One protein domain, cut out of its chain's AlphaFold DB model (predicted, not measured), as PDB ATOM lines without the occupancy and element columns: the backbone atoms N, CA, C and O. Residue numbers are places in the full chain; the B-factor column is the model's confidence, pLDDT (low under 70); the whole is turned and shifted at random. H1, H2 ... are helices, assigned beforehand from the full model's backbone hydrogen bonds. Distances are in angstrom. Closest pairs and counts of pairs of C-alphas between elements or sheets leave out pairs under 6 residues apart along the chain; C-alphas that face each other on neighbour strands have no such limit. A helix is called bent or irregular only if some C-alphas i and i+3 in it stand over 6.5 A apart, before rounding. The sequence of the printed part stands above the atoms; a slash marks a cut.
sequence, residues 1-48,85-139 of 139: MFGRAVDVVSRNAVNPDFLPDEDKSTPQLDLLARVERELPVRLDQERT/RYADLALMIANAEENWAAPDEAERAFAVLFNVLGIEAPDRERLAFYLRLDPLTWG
ATOM      1  N   MET A   1     -50.089  43.752 -36.624       91.06
ATOM      2  CA  MET A   1     -49.187  44.922 -36.751       91.06
ATOM      3  C   MET A   1     -49.862  46.236 -36.336       91.06
ATOM      4  O   MET A   1     -49.381  46.867 -35.403       91.06
ATOM      5  N   PHE A   2     -51.010  46.607 -36.922       96.56
ATOM      6  CA  PHE A   2     -51.691  47.893 -36.662       96.56
ATOM      7  C   PHE A   2     -51.975  48.211 -35.180       96.56
ATOM      8  O   PHE A   2     -51.696  49.314 -34.732       96.56
ATOM      9  N   GLY A   3     -52.440  47.244 -34.379       96.56
ATOM     10  CA  GLY A   3     -52.684  47.477 -32.945       96.56
ATOM     11  C   GLY A   3     -51.439  47.912 -32.154       96.56
ATOM     12  O   GLY A   3     -51.553  48.708 -31.229       96.56
ATOM     13  N   ARG A   4     -50.241  47.455 -32.554       96.38
ATOM     14  CA  ARG A   4     -48.973  47.926 -31.973       96.38
ATOM     15  C   ARG A   4     -48.681  49.368 -32.384       96.38
ATOM     16  O   ARG A   4     -48.224  50.135 -31.551       96.38
ATOM     17  N   ALA A   5     -48.980  49.735 -33.631       98.06
ATOM     18  CA  ALA A   5     -48.835  51.116 -34.081       98.06
ATOM     19  C   ALA A   5     -49.736  52.071 -33.291       98.06
ATOM     20  O   ALA A   5     -49.282  53.122 -32.853       98.06
ATOM     21  N   VAL A   6     -50.986  51.675 -33.028       98.50
ATOM     22  CA  VAL A   6     -51.898  52.444 -32.168       98.50
ATOM     23  C   VAL A   6     -51.304  52.644 -30.770       98.50
ATOM     24  O   VAL A   6     -51.305  53.768 -30.274       98.50
ATOM     25  N   ASP A   7     -50.765  51.591 -30.144       98.31
ATOM     26  CA  ASP A   7     -50.131  51.685 -28.821       98.31
ATOM     27  C   ASP A   7     -48.938  52.657 -28.813       98.31
ATOM     28  O   ASP A   7     -48.922  53.606 -28.026       98.31
ATOM     29  N   VAL A   8     -47.980  52.471 -29.723       98.31
ATOM     30  CA  VAL A   8     -46.764  53.296 -29.820       98.31
ATOM     31  C   VAL A   8     -47.104  54.766 -30.066       98.31
ATOM     32  O   VAL A   8     -46.599  55.648 -29.367       98.31
ATOM     33  N   VAL A   9     -48.009  55.041 -31.009       98.31
ATOM     34  CA  VAL A   9     -48.462  56.403 -31.316       98.31
ATOM     35  C   VAL A   9     -49.210  57.013 -30.124       98.31
ATOM     36  O   VAL A   9     -48.994  58.178 -29.801       98.31
ATOM     37  N   SER A  10     -50.040  56.239 -29.411       97.88
ATOM     38  CA  SER A  10     -50.780  56.735 -28.237       97.88
ATOM     39  C   SER A  10     -49.872  57.164 -27.080       97.88
ATOM     40  O   SER A  10     -50.224  58.062 -26.313       97.88
ATOM     41  N   ARG A  11     -48.683  56.557 -26.976       97.62
ATOM     42  CA  ARG A  11     -47.646  56.900 -25.993       97.62
ATOM     43  C   ARG A  11     -46.648  57.943 -26.516       97.62
ATOM     44  O   ARG A  11     -45.698  58.258 -25.803       97.62
ATOM     45  N   ASN A  12     -46.866  58.486 -27.719       96.88
ATOM     46  CA  ASN A  12     -45.971  59.417 -28.414       96.88
ATOM     47  C   ASN A  12     -44.532  58.879 -28.525       96.88
ATOM     48  O   ASN A  12     -43.563  59.599 -28.278       96.88
ATOM     49  N   ALA A  13     -44.403  57.588 -28.834       97.50
ATOM     50  CA  ALA A  13     -43.144  56.864 -28.724       97.50
ATOM     51  C   ALA A  13     -42.508  56.486 -30.071       97.50
ATOM     52  O   ALA A  13     -41.440  55.881 -30.064       97.50
ATOM     53  N   VAL A  14     -43.116  56.851 -31.212       97.69
ATOM     54  CA  VAL A  14     -42.536  56.558 -32.537       97.69
ATOM     55  C   VAL A  14     -41.118  57.117 -32.615       97.69
ATOM     56  O   VAL A  14     -40.913  58.315 -32.403       97.69
ATOM     57  N   ASN A  15     -40.158  56.256 -32.953       95.81
ATOM     58  CA  ASN A  15     -38.783  56.668 -33.209       95.81
ATOM     59  C   ASN A  15     -38.676  57.396 -34.569       95.81
ATOM     60  O   ASN A  15     -38.862  56.754 -35.605       95.81
ATOM     61  N   PRO A  16     -38.337  58.703 -34.607       94.44
ATOM     62  CA  PRO A  16     -38.226  59.449 -35.861       94.44
ATOM     63  C   PRO A  16     -37.122  58.943 -36.793       94.44
ATOM     64  O   PRO A  16     -37.193  59.195 -37.993       94.44
ATOM     65  N   ASP A  17     -36.124  58.223 -36.276       93.94
ATOM     66  CA  ASP A  17     -35.034  57.674 -37.091       93.94
ATOM     67  C   ASP A  17     -35.508  56.565 -38.041       93.94
ATOM     68  O   ASP A  17     -34.855  56.306 -39.047       93.94
ATOM     69  N   PHE A  18     -36.655  55.941 -37.753       93.81
ATOM     70  CA  PHE A  18     -37.273  54.938 -38.626       93.81
ATOM     71  C   PHE A  18     -38.267  55.538 -39.625       93.81
ATOM     72  O   PHE A  18     -38.781  54.822 -40.481       93.81
ATOM     73  N   LEU A  19     -38.567  56.836 -39.528       96.25
ATOM     74  CA  LEU A  19     -39.428  57.515 -40.491       96.25
ATOM     75  C   LEU A  19     -38.616  57.975 -41.709       96.25
ATOM     76  O   LEU A  19     -37.480  58.432 -41.545       96.25
ATOM     77  N   PRO A  20     -39.203  57.943 -42.920       94.06
ATOM     78  CA  PRO A  20     -38.601  58.608 -44.065       94.06
ATOM     79  C   PRO A  20     -38.538  60.123 -43.816       94.06
ATOM     80  O   PRO A  20     -39.327  60.674 -43.040       94.06
ATOM     81  N   ASP A  21     -37.585  60.807 -44.451       95.00
ATOM     82  CA  ASP A  21     -37.277  62.213 -44.158       95.00
ATOM     83  C   ASP A  21     -38.492  63.141 -44.309       95.00
ATOM     84  O   ASP A  21     -38.667  64.066 -43.509       95.00
ATOM     85  N   GLU A  22     -39.373  62.873 -45.274       95.25
ATOM     86  CA  GLU A  22     -40.613  63.623 -45.481       95.25
ATOM     87  C   GLU A  22     -41.621  63.487 -44.326       95.25
ATOM     88  O   GLU A  22     -42.391  64.414 -44.063       95.25
ATOM     89  N   ASP A  23     -41.599  62.369 -43.600       96.69
ATOM     90  CA  ASP A  23     -42.557  62.072 -42.536       96.69
ATOM     91  C   ASP A  23     -42.041  62.491 -41.148       96.69
ATOM     92  O   ASP A  23     -42.846  62.642 -40.229       96.69
ATOM     93  N   LYS A  24     -40.738  62.772 -40.980       96.00
ATOM     94  CA  LYS A  24     -40.123  63.144 -39.681       96.00
ATOM     95  C   LYS A  24     -40.736  64.378 -39.014       96.00
ATOM     96  O   LYS A  24     -40.660  64.520 -37.795       96.00
ATOM     97  N   SER A  25     -41.323  65.283 -39.799       95.62
ATOM     98  CA  SER A  25     -41.993  66.495 -39.297       95.62
ATOM     99  C   SER A  25     -43.516  66.364 -39.181       95.62
ATOM    100  O   SER A  25     -44.179  67.284 -38.700       95.62
ATOM    101  N   THR A  26     -44.073  65.226 -39.598       97.31
ATOM    102  CA  THR A  26     -45.514  64.973 -39.579       97.31
ATOM    103  C   THR A  26     -45.937  64.452 -38.200       97.31
ATOM    104  O   THR A  26     -45.284  63.557 -37.658       97.31
ATOM    105  N   PRO A  27     -47.032  64.958 -37.599       97.62
ATOM    106  CA  PRO A  27     -47.545  64.421 -36.342       97.62
ATOM    107  C   PRO A  27     -47.832  62.911 -36.418       97.62
ATOM    108  O   PRO A  27     -48.460  62.436 -37.362       97.62
ATOM    109  N   GLN A  28     -47.440  62.150 -35.389       97.69
ATOM    110  CA  GLN A  28     -47.584  60.680 -35.363       97.69
ATOM    111  C   GLN A  28     -49.045  60.219 -35.538       97.69
ATOM    112  O   GLN A  28     -49.307  59.181 -36.144       97.69
ATOM    113  N   LEU A  29     -50.006  61.017 -35.055       98.00
ATOM    114  CA  LEU A  29     -51.439  60.773 -35.250       98.00
ATOM    115  C   LEU A  29     -51.862  60.899 -36.719       98.00
ATOM    116  O   LEU A  29     -52.681  60.111 -37.183       98.00
ATOM    117  N   ASP A  30     -51.279  61.839 -37.464       98.38
ATOM    118  CA  ASP A  30     -51.580  62.025 -38.885       98.38
ATOM    119  C   ASP A  30     -50.986  60.883 -39.720       98.38
ATOM    120  O   ASP A  30     -51.627  60.394 -40.658       98.38
ATOM    121  N   LEU A  31     -49.797  60.398 -39.339       98.25
ATOM    122  CA  LEU A  31     -49.184  59.204 -39.928       98.25
ATOM    123  C   LEU A  31     -50.042  57.957 -39.681       98.25
ATOM    124  O   LEU A  31     -50.328  57.212 -40.622       98.25
ATOM    125  N   LEU A  32     -50.521  57.761 -38.448       98.62
ATOM    126  CA  LEU A  32     -51.423  56.658 -38.111       98.62
ATOM    127  C   LEU A  32     -52.736  56.746 -38.899       98.62
ATOM    128  O   LEU A  32     -53.154  55.757 -39.496       98.62
ATOM    129  N   ALA A  33     -53.339  57.936 -38.987       98.44
ATOM    130  CA  ALA A  33     -54.568  58.165 -39.745       98.44
ATOM    131  C   ALA A  33     -54.389  57.948 -41.260       98.44
ATOM    132  O   ALA A  33     -55.349  57.630 -41.967       98.44
ATOM    133  N   ARG A  34     -53.176  58.137 -41.802       97.25
ATOM    134  CA  ARG A  34     -52.845  57.791 -43.196       97.25
ATOM    135  C   ARG A  34     -52.896  56.281 -43.411       97.25
ATOM    136  O   ARG A  34     -53.505  55.843 -44.379       97.25
ATOM    137  N   VAL A  35     -52.310  55.507 -42.499       98.06
ATOM    138  CA  VAL A  35     -52.317  54.036 -42.552       98.06
ATOM    139  C   VAL A  35     -53.724  53.481 -42.302       98.06
ATOM    140  O   VAL A  35     -54.181  52.601 -43.026       98.06
ATOM    141  N   GLU A  36     -54.455  54.029 -41.331       98.38
ATOM    142  CA  GLU A  36     -55.807  53.584 -40.972       98.38
ATOM    143  C   GLU A  36     -56.795  53.656 -42.147       98.38
ATOM    144  O   GLU A  36     -57.639  52.776 -42.301       98.38
ATOM    145  N   ARG A  37     -56.654  54.653 -43.033       98.19
ATOM    146  CA  ARG A  37     -57.499  54.805 -44.232       98.19
ATOM    147  C   ARG A  37     -57.429  53.616 -45.190       98.19
ATOM    148  O   ARG A  37     -58.418  53.317 -45.852       98.19
ATOM    149  N   GLU A  38     -56.285  52.946 -45.268       97.62
ATOM    150  CA  GLU A  38     -56.091  51.767 -46.117       97.62
ATOM    151  C   GLU A  38     -56.374  50.457 -45.368       97.62
ATOM    152  O   GLU A  38     -56.555  49.415 -45.991       97.62
ATOM    153  N   LEU A  39     -56.450  50.484 -44.034       97.38
ATOM    154  CA  LEU A  39     -56.536  49.280 -43.209       97.38
ATOM    155  C   LEU A  39     -57.662  48.310 -43.618       97.38
ATOM    156  O   LEU A  39     -57.381  47.112 -43.680       97.38
ATOM    157  N   PRO A  40     -58.897  48.748 -43.953       97.56
ATOM    158  CA  PRO A  40     -59.961  47.814 -44.322       97.56
ATOM    159  C   PRO A  40     -59.625  46.944 -45.538       97.56
ATOM    160  O   PRO A  40     -59.901  45.746 -45.513       97.56
ATOM    161  N   VAL A  41     -59.001  47.515 -46.579       97.25
ATOM    162  CA  VAL A  41     -58.616  46.735 -47.768       97.25
ATOM    163  C   VAL A  41     -57.475  45.773 -47.441       97.25
ATOM    164  O   VAL A  41     -57.506  44.623 -47.872       97.25
ATOM    165  N   ARG A  42     -56.512  46.191 -46.609       97.25
ATOM    166  CA  ARG A  42     -55.372  45.343 -46.228       97.25
ATOM    167  C   ARG A  42     -55.790  44.175 -45.344       97.25
ATOM    168  O   ARG A  42     -55.312  43.069 -45.560       97.25
ATOM    169  N   LEU A  43     -56.732  44.383 -44.423       96.00
ATOM    170  CA  LEU A  43     -57.282  43.306 -43.595       96.00
ATOM    171  C   LEU A  43     -58.033  42.257 -44.424       96.00
ATOM    172  O   LEU A  43     -57.972  41.071 -44.102       96.00
ATOM    173  N   ASP A  44     -58.735  42.658 -45.488       96.69
ATOM    174  CA  ASP A  44     -59.379  41.690 -46.378       96.69
ATOM    175  C   ASP A  44     -58.347  40.873 -47.172       96.69
ATOM    176  O   ASP A  44     -58.437  39.646 -47.204       96.69
ATOM    177  N   GLN A  45     -57.316  41.535 -47.713       95.75
ATOM    178  CA  GLN A  45     -56.200  40.872 -48.399       95.75
ATOM    179  C   GLN A  45     -55.435  39.912 -47.462       95.75
ATOM    180  O   GLN A  45     -55.111  38.787 -47.850       95.75
ATOM    181  N   GLU A  46     -55.166  40.328 -46.218       95.06
ATOM    182  CA  GLU A  46     -54.460  39.540 -45.199       95.06
ATOM    183  C   GLU A  46     -55.202  38.236 -44.875       95.06
ATOM    184  O   GLU A  46     -54.583  37.176 -44.811       95.06
ATOM    185  N   ARG A  47     -56.537  38.267 -44.754       93.69
ATOM    186  CA  ARG A  47     -57.348  37.080 -44.414       93.69
ATOM    187  C   ARG A  47     -57.165  35.895 -45.360       93.69
ATOM    188  O   ARG A  47     -57.355  34.755 -44.937       93.69
ATOM    189  N   THR A  48     -56.855  36.146 -46.628       92.69
ATOM    190  CA  THR A  48     -56.659  35.099 -47.643       92.69
ATOM    191  C   THR A  48     -55.193  34.785 -47.921       92.69
ATOM    192  O   THR A  48     -54.914  33.879 -48.700       92.69
ATOM    193  N   ARG A  85     -48.036  38.277 -45.971       96.88
ATOM    194  CA  ARG A  85     -46.694  38.119 -46.564       96.88
ATOM    195  C   ARG A  85     -46.039  39.451 -46.945       96.88
ATOM    196  O   ARG A  85     -44.817  39.570 -46.913       96.88
ATOM    197  N   TYR A  86     -46.838  40.450 -47.320       98.00
ATOM    198  CA  TYR A  86     -46.336  41.754 -47.741       98.00
ATOM    199  C   TYR A  86     -45.760  42.565 -46.580       98.00
ATOM    200  O   TYR A  86     -44.988  43.480 -46.847       98.00
ATOM    201  N   ALA A  87     -46.066  42.212 -45.325       97.50
ATOM    202  CA  ALA A  87     -45.414  42.812 -44.163       97.50
ATOM    203  C   ALA A  87     -43.902  42.557 -44.182       97.50
ATOM    204  O   ALA A  87     -43.116  43.479 -43.993       97.50
ATOM    205  N   ASP A  88     -43.503  41.324 -44.498       97.94
ATOM    206  CA  ASP A  88     -42.099  40.947 -44.606       97.94
ATOM    207  C   ASP A  88     -41.477  41.420 -45.927       97.94
ATOM    208  O   ASP A  88     -40.387  41.991 -45.935       97.94
ATOM    209  N   LEU A  89     -42.169  41.217 -47.057       97.56
ATOM    210  CA  LEU A  89     -41.633  41.591 -48.373       97.56
ATOM    211  C   LEU A  89     -41.348  43.092 -48.473       97.56
ATOM    212  O   LEU A  89     -40.343  43.473 -49.063       97.56
ATOM    213  N   ALA A  90     -42.202  43.933 -47.884       97.50
ATOM    214  CA  ALA A  90     -41.999  45.377 -47.830       97.50
ATOM    215  C   ALA A  90     -40.642  45.738 -47.210       97.50
ATOM    216  O   ALA A  90     -39.842  46.424 -47.846       97.50
ATOM    217  N   LEU A  91     -40.369  45.227 -46.007       96.88
ATOM    218  CA  LEU A  91     -39.141  45.515 -45.261       96.88
ATOM    219  C   LEU A  91     -37.906  44.922 -45.940       96.88
ATOM    220  O   LEU A  91     -36.894  45.606 -46.085       96.88
ATOM    221  N   MET A  92     -38.011  43.682 -46.424       96.06
ATOM    222  CA  MET A  92     -36.927  43.018 -47.146       96.06
ATOM    223  C   MET A  92     -36.517  43.802 -48.396       96.06
ATOM    224  O   MET A  92     -35.327  43.985 -48.637       96.06
ATOM    225  N   ILE A  93     -37.487  44.268 -49.190       95.38
ATOM    226  CA  ILE A  93     -37.215  45.019 -50.421       95.38
ATOM    227  C   ILE A  93     -36.573  46.364 -50.087       95.38
ATOM    228  O   ILE A  93     -35.499  46.649 -50.607       95.38
ATOM    229  N   ALA A  94     -37.178  47.152 -49.193       93.94
ATOM    230  CA  ALA A  94     -36.651  48.472 -48.854       93.94
ATOM    231  C   ALA A  94     -35.233  48.400 -48.268       93.94
ATOM    232  O   ALA A  94     -34.365  49.169 -48.668       93.94
ATOM    233  N   ASN A  95     -34.958  47.435 -47.386       94.12
ATOM    234  CA  ASN A  95     -33.623  47.300 -46.813       94.12
ATOM    235  C   ASN A  95     -32.596  46.726 -47.808       94.12
ATOM    236  O   ASN A  95     -31.418  47.082 -47.763       94.12
ATOM    237  N   ALA A  96     -33.014  45.861 -48.739       92.56
ATOM    238  CA  ALA A  96     -32.142  45.421 -49.828       92.56
ATOM    239  C   ALA A  96     -31.786  46.583 -50.768       92.56
ATOM    240  O   ALA A  96     -30.650  46.653 -51.235       92.56
ATOM    241  N   GLU A  97     -32.729  47.497 -51.023       91.12
ATOM    242  CA  GLU A  97     -32.543  48.645 -51.917       91.12
ATOM    243  C   GLU A  97     -31.402  49.579 -51.510       91.12
ATOM    244  O   GLU A  97     -30.713  50.102 -52.384       91.12
ATOM    245  N   GLU A  98     -31.112  49.694 -50.214       87.62
ATOM    246  CA  GLU A  98     -29.972  50.465 -49.697       87.62
ATOM    247  C   GLU A  98     -28.600  49.924 -50.144       87.62
ATOM    248  O   GLU A  98     -27.600  50.639 -50.083       87.62
ATOM    249  N   ASN A  99     -28.535  48.666 -50.595       86.31
ATOM    250  CA  ASN A  99     -27.291  47.995 -50.979       86.31
ATOM    251  C   ASN A  99     -27.040  47.980 -52.496       86.31
ATOM    252  O   ASN A  99     -25.939  47.618 -52.921       86.31
ATOM    253  N   TRP A 100     -28.027  48.344 -53.319       86.81
ATOM    254  CA  TRP A 100     -27.879  48.356 -54.777       86.81
ATOM    255  C   TRP A 100     -27.255  49.666 -55.253       86.81
ATOM    256  O   TRP A 100     -27.607  50.751 -54.794       86.81
ATOM    257  N   ALA A 101     -26.329  49.581 -56.209       80.38
ATOM    258  CA  ALA A 101     -25.606  50.757 -56.689       80.38
ATOM    259  C   ALA A 101     -26.406  51.545 -57.736       80.38
ATOM    260  O   ALA A 101     -26.178  52.744 -57.914       80.38
ATOM    261  N   ALA A 102     -27.318  50.878 -58.448       86.62
ATOM    262  CA  ALA A 102     -28.067  51.471 -59.547       86.62
ATOM    263  C   ALA A 102     -29.564  51.093 -59.523       86.62
ATOM    264  O   ALA A 102     -29.910  49.962 -59.175       86.62
ATOM    265  N   PRO A 103     -30.476  51.997 -59.938       82.62
ATOM    266  CA  PRO A 103     -31.919  51.727 -59.933       82.62
ATOM    267  C   PRO A 103     -32.354  50.509 -60.763       82.62
ATOM    268  O   PRO A 103     -33.353  49.864 -60.455       82.62
ATOM    269  N   ASP A 104     -31.614  50.169 -61.820       90.25
ATOM    270  CA  ASP A 104     -31.897  48.994 -62.646       90.25
ATOM    271  C   ASP A 104     -31.540  47.673 -61.945       90.25
ATOM    272  O   ASP A 104     -32.073  46.625 -62.313       90.25
ATOM    273  N   GLU A 105     -30.652  47.692 -60.949       91.19
ATOM    274  CA  GLU A 105     -30.375  46.530 -60.098       91.19
ATOM    275  C   GLU A 105     -31.552  46.259 -59.162       91.19
ATOM    276  O   GLU A 105     -32.003  45.116 -59.085       91.19
ATOM    277  N   ALA A 106     -32.107  47.304 -58.541       90.12
ATOM    278  CA  ALA A 106     -33.276  47.201 -57.671       90.12
ATOM    279  C   ALA A 106     -34.496  46.634 -58.416       90.12
ATOM    280  O   ALA A 106     -35.105  45.666 -57.962       90.12
ATOM    281  N   GLU A 107     -34.810  47.154 -59.609       92.00
ATOM    282  CA  GLU A 107     -35.959  46.662 -60.383       92.00
ATOM    283  C   GLU A 107     -35.747  45.219 -60.878       92.00
ATOM    284  O   GLU A 107     -36.678  44.409 -60.882       92.00
ATOM    285  N   ARG A 108     -34.509  44.845 -61.237       93.56
ATOM    286  CA  ARG A 108     -34.175  43.449 -61.565       93.56
ATOM    287  C   ARG A 108     -34.321  42.532 -60.352       93.56
ATOM    288  O   ARG A 108     -34.896  41.454 -60.491       93.56
ATOM    289  N   ALA A 109     -33.826  42.939 -59.186       93.06
ATOM    290  CA  ALA A 109     -33.947  42.174 -57.947       93.06
ATOM    291  C   ALA A 109     -35.417  41.995 -57.542       93.06
ATOM    292  O   ALA A 109     -35.831  40.880 -57.219       93.06
ATOM    293  N   PHE A 110     -36.222  43.055 -57.658       94.69
ATOM    294  CA  PHE A 110     -37.668  43.018 -57.462       94.69
ATOM    295  C   PHE A 110     -38.319  41.973 -58.379       94.69
ATOM    296  O   PHE A 110     -39.008  41.069 -57.907       94.69
ATOM    297  N   ALA A 111     -38.045  42.026 -59.687       95.06
ATOM    298  CA  ALA A 111     -38.592  41.066 -60.643       95.06
ATOM    299  C   ALA A 111     -38.177  39.614 -60.336       95.06
ATOM    300  O   ALA A 111     -39.007  38.706 -60.410       95.06
ATOM    301  N   VAL A 112     -36.912  39.383 -59.964       95.31
ATOM    302  CA  VAL A 112     -36.410  38.052 -59.582       95.31
ATOM    303  C   VAL A 112     -37.128  37.529 -58.338       95.31
ATOM    304  O   VAL A 112     -37.586  36.388 -58.351       95.31
ATOM    305  N   LEU A 113     -37.271  38.351 -57.294       95.31
ATOM    306  CA  LEU A 113     -37.930  37.968 -56.043       95.31
ATOM    307  C   LEU A 113     -39.361  37.479 -56.291       95.31
ATOM    308  O   LEU A 113     -39.712  36.363 -55.911       95.31
ATOM    309  N   PHE A 114     -40.185  38.285 -56.961       97.00
ATOM    310  CA  PHE A 114     -41.590  37.934 -57.175       97.00
ATOM    311  C   PHE A 114     -41.774  36.770 -58.158       97.00
ATOM    312  O   PHE A 114     -42.687  35.966 -57.969       97.00
ATOM    313  N   ASN A 115     -40.875  36.607 -59.137       97.56
ATOM    314  CA  ASN A 115     -40.851  35.425 -60.004       97.56
ATOM    315  C   ASN A 115     -40.572  34.146 -59.195       97.56
ATOM    316  O   ASN A 115     -41.341  33.189 -59.277       97.56
ATOM    317  N   VAL A 116     -39.536  34.152 -58.347       96.06
ATOM    318  CA  VAL A 116     -39.191  33.010 -57.481       96.06
ATOM    319  C   VAL A 116     -40.331  32.663 -56.520       96.06
ATOM    320  O   VAL A 116     -40.581  31.487 -56.261       96.06
ATOM    321  N   LEU A 117     -41.050  33.670 -56.018       95.25
ATOM    322  CA  LEU A 117     -42.204  33.482 -55.136       95.25
ATOM    323  C   LEU A 117     -43.496  33.079 -55.869       95.25
ATOM    324  O   LEU A 117     -44.498  32.803 -55.208       95.25
ATOM    325  N   GLY A 118     -43.501  33.050 -57.206       96.38
ATOM    326  CA  GLY A 118     -44.687  32.736 -58.008       96.38
ATOM    327  C   GLY A 118     -45.797  33.788 -57.909       96.38
ATOM    328  O   GLY A 118     -46.974  33.456 -58.028       96.38
ATOM    329  N   ILE A 119     -45.444  35.049 -57.650       95.44
ATOM    330  CA  ILE A 119     -46.386  36.167 -57.547       95.44
ATOM    331  C   ILE A 119     -46.349  36.938 -58.869       95.44
ATOM    332  O   ILE A 119     -45.448  37.734 -59.118       95.44
ATOM    333  N   GLU A 120     -47.341  36.692 -59.724       93.62
ATOM    334  CA  GLU A 120     -47.387  37.252 -61.084       93.62
ATOM    335  C   GLU A 120     -47.610  38.772 -61.112       93.62
ATOM    336  O   GLU A 120     -47.080  39.461 -61.982       93.62
ATOM    337  N   ALA A 121     -48.383  39.300 -60.159       95.50
ATOM    338  CA  ALA A 121     -48.727  40.716 -60.064       95.50
ATOM    339  C   ALA A 121     -48.417  41.251 -58.654       95.50
ATOM    340  O   ALA A 121     -49.269  41.173 -57.765       95.50
ATOM    341  N   PRO A 122     -47.196  41.770 -58.420       96.44
ATOM    342  CA  PRO A 122     -46.814  42.351 -57.137       96.44
ATOM    343  C   PRO A 122     -47.659  43.583 -56.788       96.44
ATOM    344  O   PRO A 122     -47.722  44.546 -57.556       96.44
ATOM    345  N   ASP A 123     -48.276  43.582 -55.607       97.50
ATOM    346  CA  ASP A 123     -49.089  44.699 -55.118       97.50
ATOM    347  C   ASP A 123     -48.194  45.780 -54.487       97.50
ATOM    348  O   ASP A 123     -47.845  45.740 -53.303       97.50
ATOM    349  N   ARG A 124     -47.799  46.760 -55.307       97.38
ATOM    350  CA  ARG A 124     -46.958  47.896 -54.892       97.38
ATOM    351  C   ARG A 124     -47.628  48.760 -53.818       97.38
ATOM    352  O   ARG A 124     -46.931  49.306 -52.968       97.38
ATOM    353  N   GLU A 125     -48.956  48.876 -53.817       98.06
ATOM    354  CA  GLU A 125     -49.659  49.664 -52.800       98.06
ATOM    355  C   GLU A 125     -49.663  48.948 -51.448       98.06
ATOM    356  O   GLU A 125     -49.492  49.591 -50.413       98.06
ATOM    357  N   ARG A 126     -49.790  47.615 -51.450       98.06
ATOM    358  CA  ARG A 126     -49.685  46.775 -50.249       98.06
ATOM    359  C   ARG A 126     -48.275  46.808 -49.669       98.06
ATOM    360  O   ARG A 126     -48.139  46.967 -48.461       98.06
ATOM    361  N   LEU A 127     -47.237  46.761 -50.513       98.19
ATOM    362  CA  LEU A 127     -45.851  46.996 -50.074       98.19
ATOM    363  C   LEU A 127     -45.708  48.369 -49.409       98.19
ATOM    364  O   LEU A 127     -45.220  48.475 -48.286       98.19
ATOM    365  N   ALA A 128     -46.187  49.419 -50.078       97.81
ATOM    366  CA  ALA A 128     -46.079  50.781 -49.574       97.81
ATOM    367  C   ALA A 128     -46.869  50.982 -48.265       97.81
ATOM    368  O   ALA A 128     -46.434  51.733 -47.396       97.81
ATOM    369  N   PHE A 129     -48.004  50.298 -48.094       98.50
ATOM    370  CA  PHE A 129     -48.754  50.292 -46.840       98.50
ATOM    371  C   PHE A 129     -47.912  49.754 -45.678       98.50
ATOM    372  O   PHE A 129     -47.816  50.417 -44.645       98.50
ATOM    373  N   TYR A 130     -47.277  48.590 -45.843       98.25
ATOM    374  CA  TYR A 130     -46.468  47.991 -44.779       98.25
ATOM    375  C   TYR A 130     -45.203  48.803 -44.476       98.25
ATOM    376  O   TYR A 130     -44.872  48.958 -43.304       98.25
ATOM    377  N   LEU A 131     -44.586  49.425 -45.489       97.25
ATOM    378  CA  LEU A 131     -43.485  50.378 -45.286       97.25
ATOM    379  C   LEU A 131     -43.895  51.606 -44.470       97.25
ATOM    380  O   LEU A 131     -43.122  52.088 -43.651       97.25
ATOM    381  N   ARG A 132     -45.117  52.115 -44.656       97.88
ATOM    382  CA  ARG A 132     -45.639  53.225 -43.844       97.88
ATOM    383  C   ARG A 132     -46.040  52.791 -42.436       97.88
ATOM    384  O   ARG A 132     -46.009  53.607 -41.520       97.88
ATOM    385  N   LEU A 133     -46.485  51.546 -42.278       98.38
ATOM    386  CA  LEU A 133     -46.963  51.016 -41.007       98.38
ATOM    387  C   LEU A 133     -45.810  50.656 -40.065       98.38
ATOM    388  O   LEU A 133     -45.915  50.952 -38.877       98.38
ATOM    389  N   ASP A 134     -44.743  50.024 -40.558       98.00
ATOM    390  CA  ASP A 134     -43.699  49.466 -39.694       98.00
ATOM    391  C   ASP A 134     -43.026  50.485 -38.759       98.00
ATOM    392  O   ASP A 134     -43.019  50.220 -37.551       98.00
ATOM    393  N   PRO A 135     -42.592  51.678 -39.215       97.44
ATOM    394  CA  PRO A 135     -41.980  52.682 -38.342       97.44
ATOM    395  C   PRO A 135     -42.867  53.077 -37.158       97.44
ATOM    396  O   PRO A 135     -42.380  53.318 -36.054       97.44
ATOM    397  N   LEU A 136     -44.190  53.075 -37.357       98.44
ATOM    398  CA  LEU A 136     -45.156  53.413 -36.311       98.44
ATOM    399  C   LEU A 136     -45.248  52.341 -35.223       98.44
ATOM    400  O   LEU A 136     -45.883  52.572 -34.203       98.44
ATOM    401  N   THR A 137     -44.641  51.170 -35.415       97.12
ATOM    402  CA  THR A 137     -44.684  50.044 -34.474       97.12
ATOM    403  C   THR A 137     -43.473  49.959 -33.542       97.12
ATOM    404  O   THR A 137     -43.351  48.970 -32.811       97.12
ATOM    405  N   TRP A 138     -42.579  50.948 -33.562       93.38
ATOM    406  CA  TRP A 138     -41.351  50.983 -32.766       93.38
ATOM    407  C   TRP A 138     -41.382  52.134 -31.742       93.38
ATOM    408  O   TRP A 138     -41.310  53.297 -32.139       93.38
ATOM    409  N   GLY A 139     -41.489  51.800 -30.441       87.69
ATOM    410  CA  GLY A 139     -41.498  52.738 -29.297       87.69
ATOM    411  C   GLY A 139     -42.081  52.179 -27.991       87.69
ATOM    412  O   GLY A 139     -42.618  51.050 -27.993       87.69
TER     413      GLY A 139
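AT A GLANCE: This is residues 1 to 48 and 85 to 139 of the 139 residues of the protein "Aminoglycoside phosphotransferase" of Acidovorax sp. MR-S7 (UniProt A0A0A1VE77). One helix, H6, runs through the middle of a flat all-helix domain, with the hairpin of H1 and H2 packed on its later part and H4 crossing its earlier part. H5 lies beyond H4 at the far end from H1, and H3 lies off to one side, near H4 and H6. The 103 printed residues hold six named helices, in the order H1 to H6, and no named strand. The whole is compact, with a radius of gyration of the C-alphas of 14.7 A, and its C-alphas span 40 by 34 by 17 A.

IN THESE COORDINATES: H1 is residues 2 to 10 and begins at C-alpha 2, (-51.691, 47.893, -36.662). H2 is residues 28 to 36, and H3 is residues 39 to 47. After the cut, H4 is residues 85 to 97, 18.4 A from first to last C-alpha, beginning at (-46.694, 38.119, -46.564). H5 is residues 103 to 116, 20.2 A long. H6 is residues 124 to 137, 20.7 A long, and ends at C-alpha 137, (-44.684, 50.044, -34.474). H6 is irregular, but only just: C-alphas 132 and 135 are 6.6 A apart.

HOW THE PARTS SIT: H6 is the hub, touching three other helices, and the helix packing is mostly crossed, with one of four touching pairs at a shallow tilt. H1 and H2 form a helical hairpin, two touching helices that run opposite ways at a shallow tilt of 18 degrees; their closest C-alphas, of Val 9 and Gln 28, are 6.0 A apart. H1 touches H6 at residues 133 to 137 alone, the same way at a steep tilt of 43 degrees, the closest C-alphas being those of Ala 5 and Thr 137, 4.3 A. H2 touches H6, opposite ways at 36 degrees, only just a steep tilt; the C-alphas of Val 35 and Leu 133 are closest, 6.3 A. H4 touches H6 at residues 126 to 131 alone, about perpendicular at 87 degrees, with the C-alphas of Ala 90 and Leu 127 closest, 4.7 A. H3 and H6 are close but not clearly touching, 7.1 A between the closest C-alphas, of Arg 42 and Arg 126. H4 and H5 are also close but not clearly touching, 6.0 A between the closest C-alphas, of Glu 97 and Ala 106. H5 and H6 are apart. In H1, H2, H3 and H5 every O i to N i+4 pair is within hydrogen-bond range; in H4 8 of 9 are, and in H6 7 of 10.

THE WHOLE: The C-alphas of Arg 11 and Asn 115 are the two farthest apart, 40.8 A. Residues 49 to 84 are not printed, and C-alphas 48 and 85 are 10.5 A apart across this cut. The link from H1 to H2, residues 11 to 27, is long. Mean pLDDT of the printed part is 95.5, and no printed residue is under 70.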